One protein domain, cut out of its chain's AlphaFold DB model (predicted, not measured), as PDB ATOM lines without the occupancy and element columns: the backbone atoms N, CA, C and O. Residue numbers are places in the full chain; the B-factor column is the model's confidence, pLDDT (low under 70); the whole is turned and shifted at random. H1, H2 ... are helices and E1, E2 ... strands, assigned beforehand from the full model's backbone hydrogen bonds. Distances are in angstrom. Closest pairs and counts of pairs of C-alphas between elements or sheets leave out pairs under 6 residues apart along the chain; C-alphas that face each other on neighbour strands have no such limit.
ATOM      1  N   ALA A  39      42.109  -9.472  -1.275       47.38
ATOM      2  CA  ALA A  39      42.939  -8.741  -0.344       47.38
ATOM      3  C   ALA A  39      43.308  -7.393  -0.975       47.38
ATOM      4  O   ALA A  39      43.672  -7.339  -2.153       47.38
ATOM      5  N   LEU A  40      43.215  -6.322  -0.183       53.84
ATOM      6  CA  LEU A  40      43.818  -5.032  -0.505       53.84
ATOM      7  C   LEU A  40      45.230  -5.288  -1.040       53.84
ATOM      8  O   LEU A  40      46.066  -5.868  -0.345       53.84
ATOM      9  N   THR A  41      45.486  -4.905  -2.288       63.53
ATOM     10  CA  THR A  41      46.819  -5.089  -2.857       63.53
ATOM     11  C   THR A  41      47.720  -4.005  -2.295       63.53
ATOM     12  O   THR A  41      47.475  -2.811  -2.477       63.53
ATOM     13  N   VAL A  42      48.759  -4.441  -1.592       60.19
ATOM     14  CA  VAL A  42      49.803  -3.569  -1.072       60.19
ATOM     15  C   VAL A  42      50.913  -3.503  -2.115       60.19
ATOM     16  O   VAL A  42      51.523  -4.521  -2.440       60.19
ATOM     17  N   VAL A  43      51.162  -2.313  -2.656       62.88
ATOM     18  CA  VAL A  43      52.208  -2.084  -3.661       62.88
ATOM     19  C   VAL A  43      53.368  -1.337  -3.012       62.88
ATOM     20  O   VAL A  43      53.155  -0.340  -2.327       62.88
ATOM     21  N   ASN A  44      54.600  -1.810  -3.218       60.62
ATOM     22  CA  ASN A  44      55.804  -1.085  -2.821       60.62
ATOM     23  C   ASN A  44      56.313  -0.257  -4.010       60.62
ATOM     24  O   ASN A  44      56.842  -0.817  -4.968       60.62
ATOM     25  N   ASN A  45      56.170   1.067  -3.931       56.59
ATOM     26  CA  ASN A  45      56.600   2.000  -4.982       56.59
ATOM     27  C   ASN A  45      57.982   2.628  -4.700       56.59
ATOM     28  O   ASN A  45      58.315   3.674  -5.250       56.59
ATOM     29  N   GLY A  46      58.785   2.033  -3.812       49.62
ATOM     30  CA  GLY A  46      60.110   2.543  -3.431       49.62
ATOM     31  C   GLY A  46      60.087   3.690  -2.412       49.62
ATOM     32  O   GLY A  46      61.139   4.074  -1.911       49.62
ATOM     33  N   VAL A  47      58.901   4.206  -2.070       50.59
ATOM     34  CA  VAL A  47      58.682   5.255  -1.050       50.59
ATOM     35  C   VAL A  47      57.858   4.731   0.140       50.59
ATOM     36  O   VAL A  47      57.606   5.456   1.096       50.59
ATOM     37  N   GLY A  48      57.438   3.463   0.098       58.06
ATOM     38  CA  GLY A  48      56.612   2.824   1.119       58.06
ATOM     39  C   GLY A  48      55.573   1.877   0.525       58.06
ATOM     40  O   GLY A  48      55.492   1.686  -0.693       58.06
ATOM     41  N   PHE A  49      54.779   1.284   1.411       59.97
ATOM     42  CA  PHE A  49      53.647   0.439   1.059       59.97
ATOM     43  C   PHE A  49      52.404   1.302   0.827       59.97
ATOM     44  O   PHE A  49      51.966   2.013   1.728       59.97
ATOM     45  N   GLN A  50      51.826   1.228  -0.369       66.62
ATOM     46  CA  GLN A  50      50.576   1.900  -0.705       66.62
ATOM     47  C   GLN A  50      49.467   0.865  -0.866       66.62
ATOM     48  O   GLN A  50      49.601  -0.112  -1.605       66.62
ATOM     49  N   VAL A  51      48.352   1.104  -0.186       71.00
ATOM     50  CA  VAL A  51      47.107   0.383  -0.430       71.00
ATOM     51  C   VAL A  51      46.527   0.874  -1.751       71.00
ATOM     52  O   VAL A  51      46.119   2.032  -1.857       71.00
ATOM     53  N   VAL A  52      46.490   0.004  -2.760       76.00
ATOM     54  CA  VAL A  52      45.977   0.354  -4.088       76.00
ATOM     55  C   VAL A  52      44.667  -0.390  -4.354       76.00
ATOM     56  O   VAL A  52      44.685  -1.623  -4.458       76.00
ATOM     57  N   PRO A  53      43.532   0.325  -4.492       82.25
ATOM     58  CA  PRO A  53      42.273  -0.305  -4.872       82.25
ATOM     59  C   PRO A  53      42.390  -0.883  -6.289       82.25
ATOM     60  O   PRO A  53      42.798  -0.188  -7.218       82.25
ATOM     61  N   GLN A  54      42.025  -2.154  -6.460       83.00
ATOM     62  CA  GLN A  54      42.126  -2.867  -7.741       83.00
ATOM     63  C   GLN A  54      40.960  -2.559  -8.680       83.00
ATOM     64  O   GLN A  54      41.055  -2.700  -9.898       83.00
ATOM     65  N   ASN A  55      39.832  -2.141  -8.116       87.94
ATOM     66  CA  ASN A  55      38.634  -1.791  -8.857       87.94
ATOM     67  C   ASN A  55      37.921  -0.609  -8.193       87.94
ATOM     68  O   ASN A  55      38.189  -0.234  -7.051       87.94
ATOM     69  N   PHE A  56      36.973  -0.025  -8.922       88.00
ATOM     70  CA  PHE A  56      36.231   1.129  -8.426       88.00
ATOM     71  C   PHE A  56      35.424   0.820  -7.152       88.00
ATOM     72  O   PHE A  56      35.296   1.681  -6.291       88.00
ATOM     73  N   MET A  57      34.927  -0.410  -6.975       89.56
ATOM     74  CA  MET A  57      34.184  -0.780  -5.763       89.56
ATOM     75  C   MET A  57      35.077  -0.810  -4.520       89.56
ATOM     76  O   MET A  57      34.645  -0.404  -3.445       89.56
ATOM     77  N   GLU A  58      36.327  -1.245  -4.650       88.00
ATOM     78  CA  GLU A  58      37.327  -1.128  -3.587       88.00
ATOM     79  C   GLU A  58      37.676   0.327  -3.294       88.00
ATOM     80  O   GLU A  58      37.844   0.680  -2.133       88.00
ATOM     81  N   MET A  59      37.708   1.188  -4.313       90.06
ATOM     82  CA  MET A  59      37.889   2.625  -4.109       90.06
ATOM     83  C   MET A  59      36.714   3.244  -3.341       90.06
ATOM     84  O   MET A  59      36.937   4.060  -2.454       90.06
ATOM     85  N   VAL A  60      35.475   2.826  -3.617       93.00
ATOM     86  CA  VAL A  60      34.296   3.246  -2.840       93.00
ATOM     87  C   VAL A  60      34.387   2.774  -1.389       93.00
ATOM     88  O   VAL A  60      34.125   3.561  -0.484       93.00
ATOM     89  N   LYS A  61      34.818   1.530  -1.143       91.75
ATOM     90  CA  LYS A  61      35.049   1.018   0.222       91.75
ATOM     91  C   LYS A  61      36.152   1.789   0.947       91.75
ATOM     92  O   LYS A  61      35.998   2.113   2.119       91.75
ATOM     93  N   LEU A  62      37.240   2.100   0.246       91.44
ATOM     94  CA  LEU A  62      38.310   2.948   0.758       91.44
ATOM     95  C   LEU A  62      37.770   4.337   1.118       91.44
ATOM     96  O   LEU A  62      38.073   4.847   2.188       91.44
ATOM     97  N   GLY A  63      36.923   4.918   0.267       93.88
ATOM     98  CA  GLY A  63      36.271   6.199   0.527       93.88
ATOM     99  C   GLY A  63      35.350   6.182   1.751       93.88
ATOM    100  O   GLY A  63      35.377   7.128   2.530       93.88
ATOM    101  N   ASP A  64      34.578   5.111   1.957       93.62
ATOM    102  CA  ASP A  64      33.748   4.935   3.161       93.62
ATOM    103  C   ASP A  64      34.609   4.807   4.428       93.62
ATOM    104  O   ASP A  64      34.333   5.451   5.438       93.62
ATOM    105  N   LEU A  65      35.715   4.059   4.359       93.25
ATOM    106  CA  LEU A  65      36.679   3.967   5.459       93.25
ATOM    107  C   LEU A  65      37.323   5.327   5.770       93.25
ATOM    108  O   LEU A  65      37.420   5.725   6.932       93.25
ATOM    109  N   MET A  66      37.737   6.061   4.736       94.19
ATOM    110  CA  MET A  66      38.303   7.403   4.879       94.19
ATOM    111  C   MET A  66      37.306   8.358   5.535       94.19
ATOM    112  O   MET A  66      37.672   9.029   6.495       94.19
ATOM    113  N   ALA A  67      36.043   8.364   5.099       95.25
ATOM    114  CA  ALA A  67      34.999   9.232   5.646       95.25
ATOM    115  C   ALA A  67      34.748   9.013   7.151       95.25
ATOM    116  O   ALA A  67      34.310   9.939   7.835       95.25
ATOM    117  N   ARG A  68      35.066   7.815   7.663       93.75
ATOM    118  CA  ARG A  68      34.949   7.414   9.077       93.75
ATOM    119  C   ARG A  68      36.254   7.536   9.865       93.75
ATOM    120  O   ARG A  68      36.284   7.232  11.049       93.75
ATOM    121  N   SER A  69      37.342   7.990   9.243       87.62
ATOM    122  CA  SER A  69      38.670   8.065   9.877       87.62
ATOM    123  C   SER A  69      38.830   9.232  10.873       87.62
ATOM    124  O   SER A  69      39.946   9.526  11.307       87.62
ATOM    125  N   GLY A  70      37.740   9.927  11.218       87.56
ATOM    126  CA  GLY A  70      37.698  10.963  12.254       87.56
ATOM    127  C   GLY A  70      38.764  12.051  12.086       87.56
ATOM    128  O   GLY A  70      38.833  12.737  11.061       87.56
ATOM    129  N   GLY A  71      39.606  12.214  13.111       85.94
ATOM    130  CA  GLY A  71      40.667  13.225  13.178       85.94
ATOM    131  C   GLY A  71      41.762  13.111  12.110       85.94
ATOM    132  O   GLY A  71      42.493  14.075  11.899       85.94
ATOM    133  N   MET A  72      41.866  11.980  11.406       87.62
ATOM    134  CA  MET A  72      42.917  11.750  10.402       87.62
ATOM    135  C   MET A  72      42.647  12.442   9.058       87.62
ATOM    136  O   MET A  72      43.544  12.550   8.222       87.62
ATOM    137  N   ILE A  73      41.422  12.925   8.845       92.88
ATOM    138  CA  ILE A  73      41.019  13.676   7.655       92.88
ATOM    139  C   ILE A  73      40.387  15.018   8.043       92.88
ATOM    140  O   ILE A  73      39.896  15.218   9.162       92.88
ATOM    141  N   ARG A  74      40.392  15.965   7.100       92.12
ATOM    142  CA  ARG A  74      39.752  17.274   7.280       92.12
ATOM    143  C   ARG A  74      38.236  17.145   7.362       92.12
ATOM    144  O   ARG A  74      37.649  16.236   6.779       92.12
ATOM    145  N   SER A  75      37.611  18.091   8.057       91.12
ATOM    146  CA  SER A  75      36.169  18.098   8.320       91.12
ATOM    147  C   SER A  75      35.321  17.989   7.053       91.12
ATOM    148  O   SER A  75      34.342  17.260   7.054       91.12
ATOM    149  N   HIS A  76      35.726  18.624   5.950       89.50
ATOM    150  CA  HIS A  76      35.001  18.572   4.672       89.50
ATOM    151  C   HIS A  76      35.028  17.205   3.964       89.50
ATOM    152  O   HIS A  76      34.335  17.029   2.964       89.50
ATOM    153  N   PHE A  77      35.805  16.239   4.462       94.38
ATOM    154  CA  PHE A  77      35.803  14.852   3.987       94.38
ATOM    155  C   PHE A  77      35.072  13.884   4.925       94.38
ATOM    156  O   PHE A  77      34.724  12.779   4.505       94.38
ATOM    157  N   ARG A  78      34.836  14.275   6.182       92.75
ATOM    158  CA  ARG A  78      34.138  13.432   7.162       92.75
ATOM    159  C   ARG A  78      32.698  13.245   6.722       92.75
ATOM    160  O   ARG A  78      32.105  14.166   6.166       92.75
ATOM    161  N   GLU A  79      32.188  12.030   6.899       92.62
ATOM    162  CA  GLU A  79      30.824  11.653   6.491       92.62
ATOM    163  C   GLU A  79      30.533  11.880   4.993       92.62
ATOM    164  O   GLU A  79      29.388  11.813   4.546       92.62
ATOM    165  N   ASN A  80      31.573  12.091   4.178       94.06
ATOM    166  CA  ASN A  80      31.452  12.308   2.744       94.06
ATOM    167  C   ASN A  80      32.297  11.291   1.956       94.06
ATOM    168  O   ASN A  80      33.384  11.616   1.460       94.06
ATOM    169  N   PRO A  81      31.791  10.052   1.782       94.00
ATOM    170  CA  PRO A  81      32.483   9.019   1.015       94.00
ATOM    171  C   PRO A  81      32.749   9.432  -0.435       94.00
ATOM    172  O   PRO A  81      33.774   9.062  -0.998       94.00
ATOM    173  N   GLY A  82      31.866  10.231  -1.047       93.00
ATOM    174  CA  GLY A  82      32.031  10.696  -2.427       93.00
ATOM    175  C   GLY A  82      33.254  11.602  -2.598       93.00
ATOM    176  O   GLY A  82      34.060  11.395  -3.508       93.00
ATOM    177  N   ALA A  83      33.436  12.562  -1.689       93.06
ATOM    178  CA  ALA A  83      34.625  13.408  -1.666       93.06
ATOM    179  C   ALA A  83      35.893  12.599  -1.333       93.06
ATOM    180  O   ALA A  83      36.943  12.827  -1.938       93.06
ATOM    181  N   CYS A  84      35.787  11.600  -0.450       94.62
ATOM    182  CA  CYS A  84      36.888  10.689  -0.134       94.62
ATOM    183  C   CYS A  84      37.313   9.821  -1.333       94.62
ATOM    184  O   CYS A  84      38.502   9.639  -1.578       94.62
ATOM    185  N   VAL A  85      36.369   9.331  -2.139       94.81
ATOM    186  CA  VAL A  85      36.679   8.617  -3.392       94.81
ATOM    187  C   VAL A  85      37.412   9.532  -4.370       94.81
ATOM    188  O   VAL A  85      38.395   9.121  -4.989       94.81
ATOM    189  N   ALA A  86      36.967  10.785  -4.499       92.81
ATOM    190  CA  ALA A  86      37.603  11.751  -5.387       92.81
ATOM    191  C   ALA A  86      39.056  12.037  -4.975       92.81
ATOM    192  O   ALA A  86      39.950  11.997  -5.825       92.81
ATOM    193  N   ILE A  87      39.309  12.262  -3.679       93.25
ATOM    194  CA  ILE A  87      40.668  12.514  -3.188       93.25
ATOM    195  C   ILE A  87      41.543  11.258  -3.240       93.25
ATOM    196  O   ILE A  87      42.707  11.354  -3.621       93.25
ATOM    197  N   ALA A  88      40.985  10.074  -2.965       93.25
ATOM    198  CA  ALA A  88      41.706   8.811  -3.085       93.25
ATOM    199  C   ALA A  88      42.156   8.543  -4.527       93.25
ATOM    200  O   ALA A  88      43.287   8.123  -4.766       93.25
ATOM    201  N   ASN A  89      41.301   8.852  -5.504       91.62
ATOM    202  CA  ASN A  89      41.648   8.741  -6.915       91.62
ATOM    203  C   ASN A  89      42.764   9.722  -7.323       91.62
ATOM    204  O   ASN A  89      43.656   9.356  -8.087       91.62
ATOM    205  N   LEU A  90      42.747  10.959  -6.811       91.50
ATOM    206  CA  LEU A  90      43.826  11.929  -7.047       91.50
ATOM    207  C   LEU A  90      45.147  11.471  -6.424       91.50
ATOM    208  O   LEU A  90      46.172  11.461  -7.102       91.50
ATOM    209  N   ALA A  91      45.108  11.029  -5.168       92.06
ATOM    210  CA  ALA A  91      46.272  10.520  -4.456       92.06
ATOM    211  C   ALA A  91      46.903   9.323  -5.182       92.06
ATOM    212  O   ALA A  91      48.122   9.267  -5.333       92.06
ATOM    213  N   LEU A  92      46.080   8.424  -5.735       89.62
ATOM    214  CA  LEU A  92      46.559   7.312  -6.548       89.62
ATOM    215  C   LEU A  92      47.302   7.790  -7.806       89.62
ATOM    216  O   LEU A  92      48.369   7.269  -8.116       89.62
ATOM    217  N   ARG A  93      46.782   8.809  -8.507       87.12
ATOM    218  CA  ARG A  93      47.454   9.388  -9.688       87.12
ATOM    219  C   ARG A  93      48.783  10.050  -9.339       87.12
ATOM    220  O   ARG A  93      49.687  10.038 -10.166       87.12
ATOM    221  N   TRP A  94      48.895  10.609  -8.138       91.12
ATOM    222  CA  TRP A  94      50.133  11.211  -7.644       91.12
ATOM    223  C   TRP A  94      51.090  10.210  -6.995       91.12
ATOM    224  O   TRP A  94      52.205  10.592  -6.653       91.12
ATOM    225  N   GLY A  95      50.677   8.951  -6.811       89.00
ATOM    226  CA  GLY A  95      51.455   7.957  -6.069       89.00
ATOM    227  C   GLY A  95      51.641   8.327  -4.593       89.00
ATOM    228  O   GLY A  95      52.690   8.056  -4.019       89.00
ATOM    229  N   MET A  96      50.648   8.990  -3.994       91.06
ATOM    230  CA  MET A  96      50.676   9.478  -2.612       91.06
ATOM    231  C   MET A  96      49.629   8.788  -1.738       91.06
ATOM    232  O   MET A  96      48.623   8.271  -2.225       91.06
ATOM    233  N   ASP A  97      49.852   8.823  -0.426       90.62
ATOM    234  CA  ASP A  97      48.897   8.327   0.561       90.62
ATOM    235  C   ASP A  97      47.618   9.198   0.603       90.62
ATOM    236  O   ASP A  97      47.708  10.423   0.765       90.62
ATOM    237  N   PRO A  98      46.417   8.603   0.465       92.75
ATOM    238  CA  PRO A  98      45.176   9.364   0.382       92.75
ATOM    239  C   PRO A  98      44.781  10.065   1.691       92.75
ATOM    240  O   PRO A  98      44.175  11.136   1.621       92.75
ATOM    241  N   TRP A  99      45.156   9.544   2.866       93.44
ATOM    242  CA  TRP A  99      44.905  10.224   4.147       93.44
ATOM    243  C   TRP A  99      45.757  11.485   4.286       93.44
ATOM    244  O   TRP A  99      45.249  12.546   4.643       93.44
ATOM    245  N   THR A 100      47.032  11.404   3.917       92.56
ATOM    246  CA  THR A 100      47.966  12.534   3.926       92.56
ATOM    247  C   THR A 100      47.504  13.637   2.980       92.56
ATOM    248  O   THR A 100      47.470  14.812   3.358       92.56
ATOM    249  N   VAL A 101      47.095  13.266   1.762       93.88
ATOM    250  CA  VAL A 101      46.547  14.214   0.782       93.88
ATOM    251  C   VAL A 101      45.273  14.872   1.317       93.88
ATOM    252  O   VAL A 101      45.132  16.094   1.236       93.88
ATOM    253  N   ALA A 102      44.367  14.091   1.910       94.50
ATOM    254  CA  ALA A 102      43.138  14.613   2.498       94.50
ATOM    255  C   ALA A 102      43.418  15.577   3.665       94.50
ATOM    256  O   ALA A 102      42.795  16.639   3.755       94.50
ATOM    257  N   ASN A 103      44.387  15.261   4.527       93.44
ATOM    258  CA  ASN A 103      44.755  16.091   5.673       93.44
ATOM    259  C   ASN A 103      45.428  17.419   5.256       93.44
ATOM    260  O   ASN A 103      45.252  18.456   5.899       93.44
ATOM    261  N   LYS A 104      46.136  17.442   4.123       93.50
ATOM    262  CA  LYS A 104      46.767  18.652   3.559       93.50
ATOM    263  C   LYS A 104      45.878  19.428   2.582       93.50
ATOM    264  O   LYS A 104      46.375  20.178   1.738       93.50
ATOM    265  N   SER A 105      44.563  19.265   2.691       93.38
ATOM    266  CA  SER A 105      43.583  19.989   1.883       93.38
ATOM    267  C   SER A 105      42.826  21.053   2.682       93.38
ATOM    268  O   SER A 105      42.739  21.004   3.909       93.38
ATOM    269  N   TYR A 106      42.236  21.997   1.960       91.31
ATOM    270  CA  TYR A 106      41.354  23.039   2.466       91.31
ATOM    271  C   TYR A 106      40.128  23.123   1.560       91.31
ATOM    272  O   TYR A 106      40.238  22.913   0.355       91.31
ATOM    273  N   TYR A 107      38.973  23.469   2.115       90.00
ATOM    274  CA  TYR A 107      37.780  23.762   1.327       90.00
ATOM    275  C   TYR A 107      37.561  25.275   1.298       90.00
ATOM    276  O   TYR A 107      37.344  25.892   2.341       90.00
ATOM    277  N   VAL A 108      37.688  25.884   0.118       85.62
ATOM    278  CA  VAL A 108      37.616  27.339  -0.075       85.62
ATOM    279  C   VAL A 108      36.844  27.634  -1.356       85.62
ATOM    280  O   VAL A 108      37.138  27.038  -2.385       85.62
ATOM    281  N   ASN A 109      35.895  28.577  -1.316       83.44
ATOM    282  CA  ASN A 109      35.111  29.007  -2.487       83.44
ATOM    283  C   ASN A 109      34.505  27.829  -3.281       83.44
ATOM    284  O   ASN A 109      34.617  27.773  -4.503       83.44
TER     285      ASN A 109
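What this domain is: This is residues 39 to 109 of the 550 residues of an uncharacterized protein of Methylosinus sporium (UniProt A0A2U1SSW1). Helix H2 makes the core, with helices H1 and H3 packed on it at steep angles. The hairpin of E1 and E2 lies at one end of the domain and strand E3 at the other. The printed part has 71 residues with three named helices and three named strands, in the order E1 E2 H1 H2 H3 E3; the one sheet, E1 - E2, is antiparallel and the class is mixed, helices and strands. The whole is compact, with a radius of gyration of the C-alphas of 11.7 A and spans of 34 by 24 by 20 A.

How they stand to each other: E1, residues 41 to 44, and E2, residues 49 to 52, form an antiparallel hairpin; N 43 and O 50 are 2.9 A apart, within hydrogen-bond range. H1, residues 56 to 67, touches H2, residues 81 to 94, closest at the C-alphas of Gly 63 and Cys 84, 4.6 A. They run opposite ways at a steep tilt of 68 degrees, only just short of about perpendicular. H3, residues 98 to 103, touches H2, closest at the C-alphas of Ala 88 and Pro 98, 4.9 A. H1 and H3 are close but not clearly touching. E3, residues 105 to 108, pairs with no named strand and meets H3 only through their link. In H1, H2 and H3 every O i to N i+4 pair is within hydrogen-bond range.

Where its parts are: E1 begins at C-alpha 41, (46.819, -5.089, -2.857). H1 is 16.3 A long and H2 19.8 A. E3 ends at C-alpha 108, (37.616, 27.339, -0.075).

The domain as a whole: The C-alphas farthest apart are those of Ala 39 and Asn 109, 38.6 A. The printed part has no cut. The link from H1 to H2, residues 68 to 80, is long. Residues 39 to 50 have pLDDT under 70.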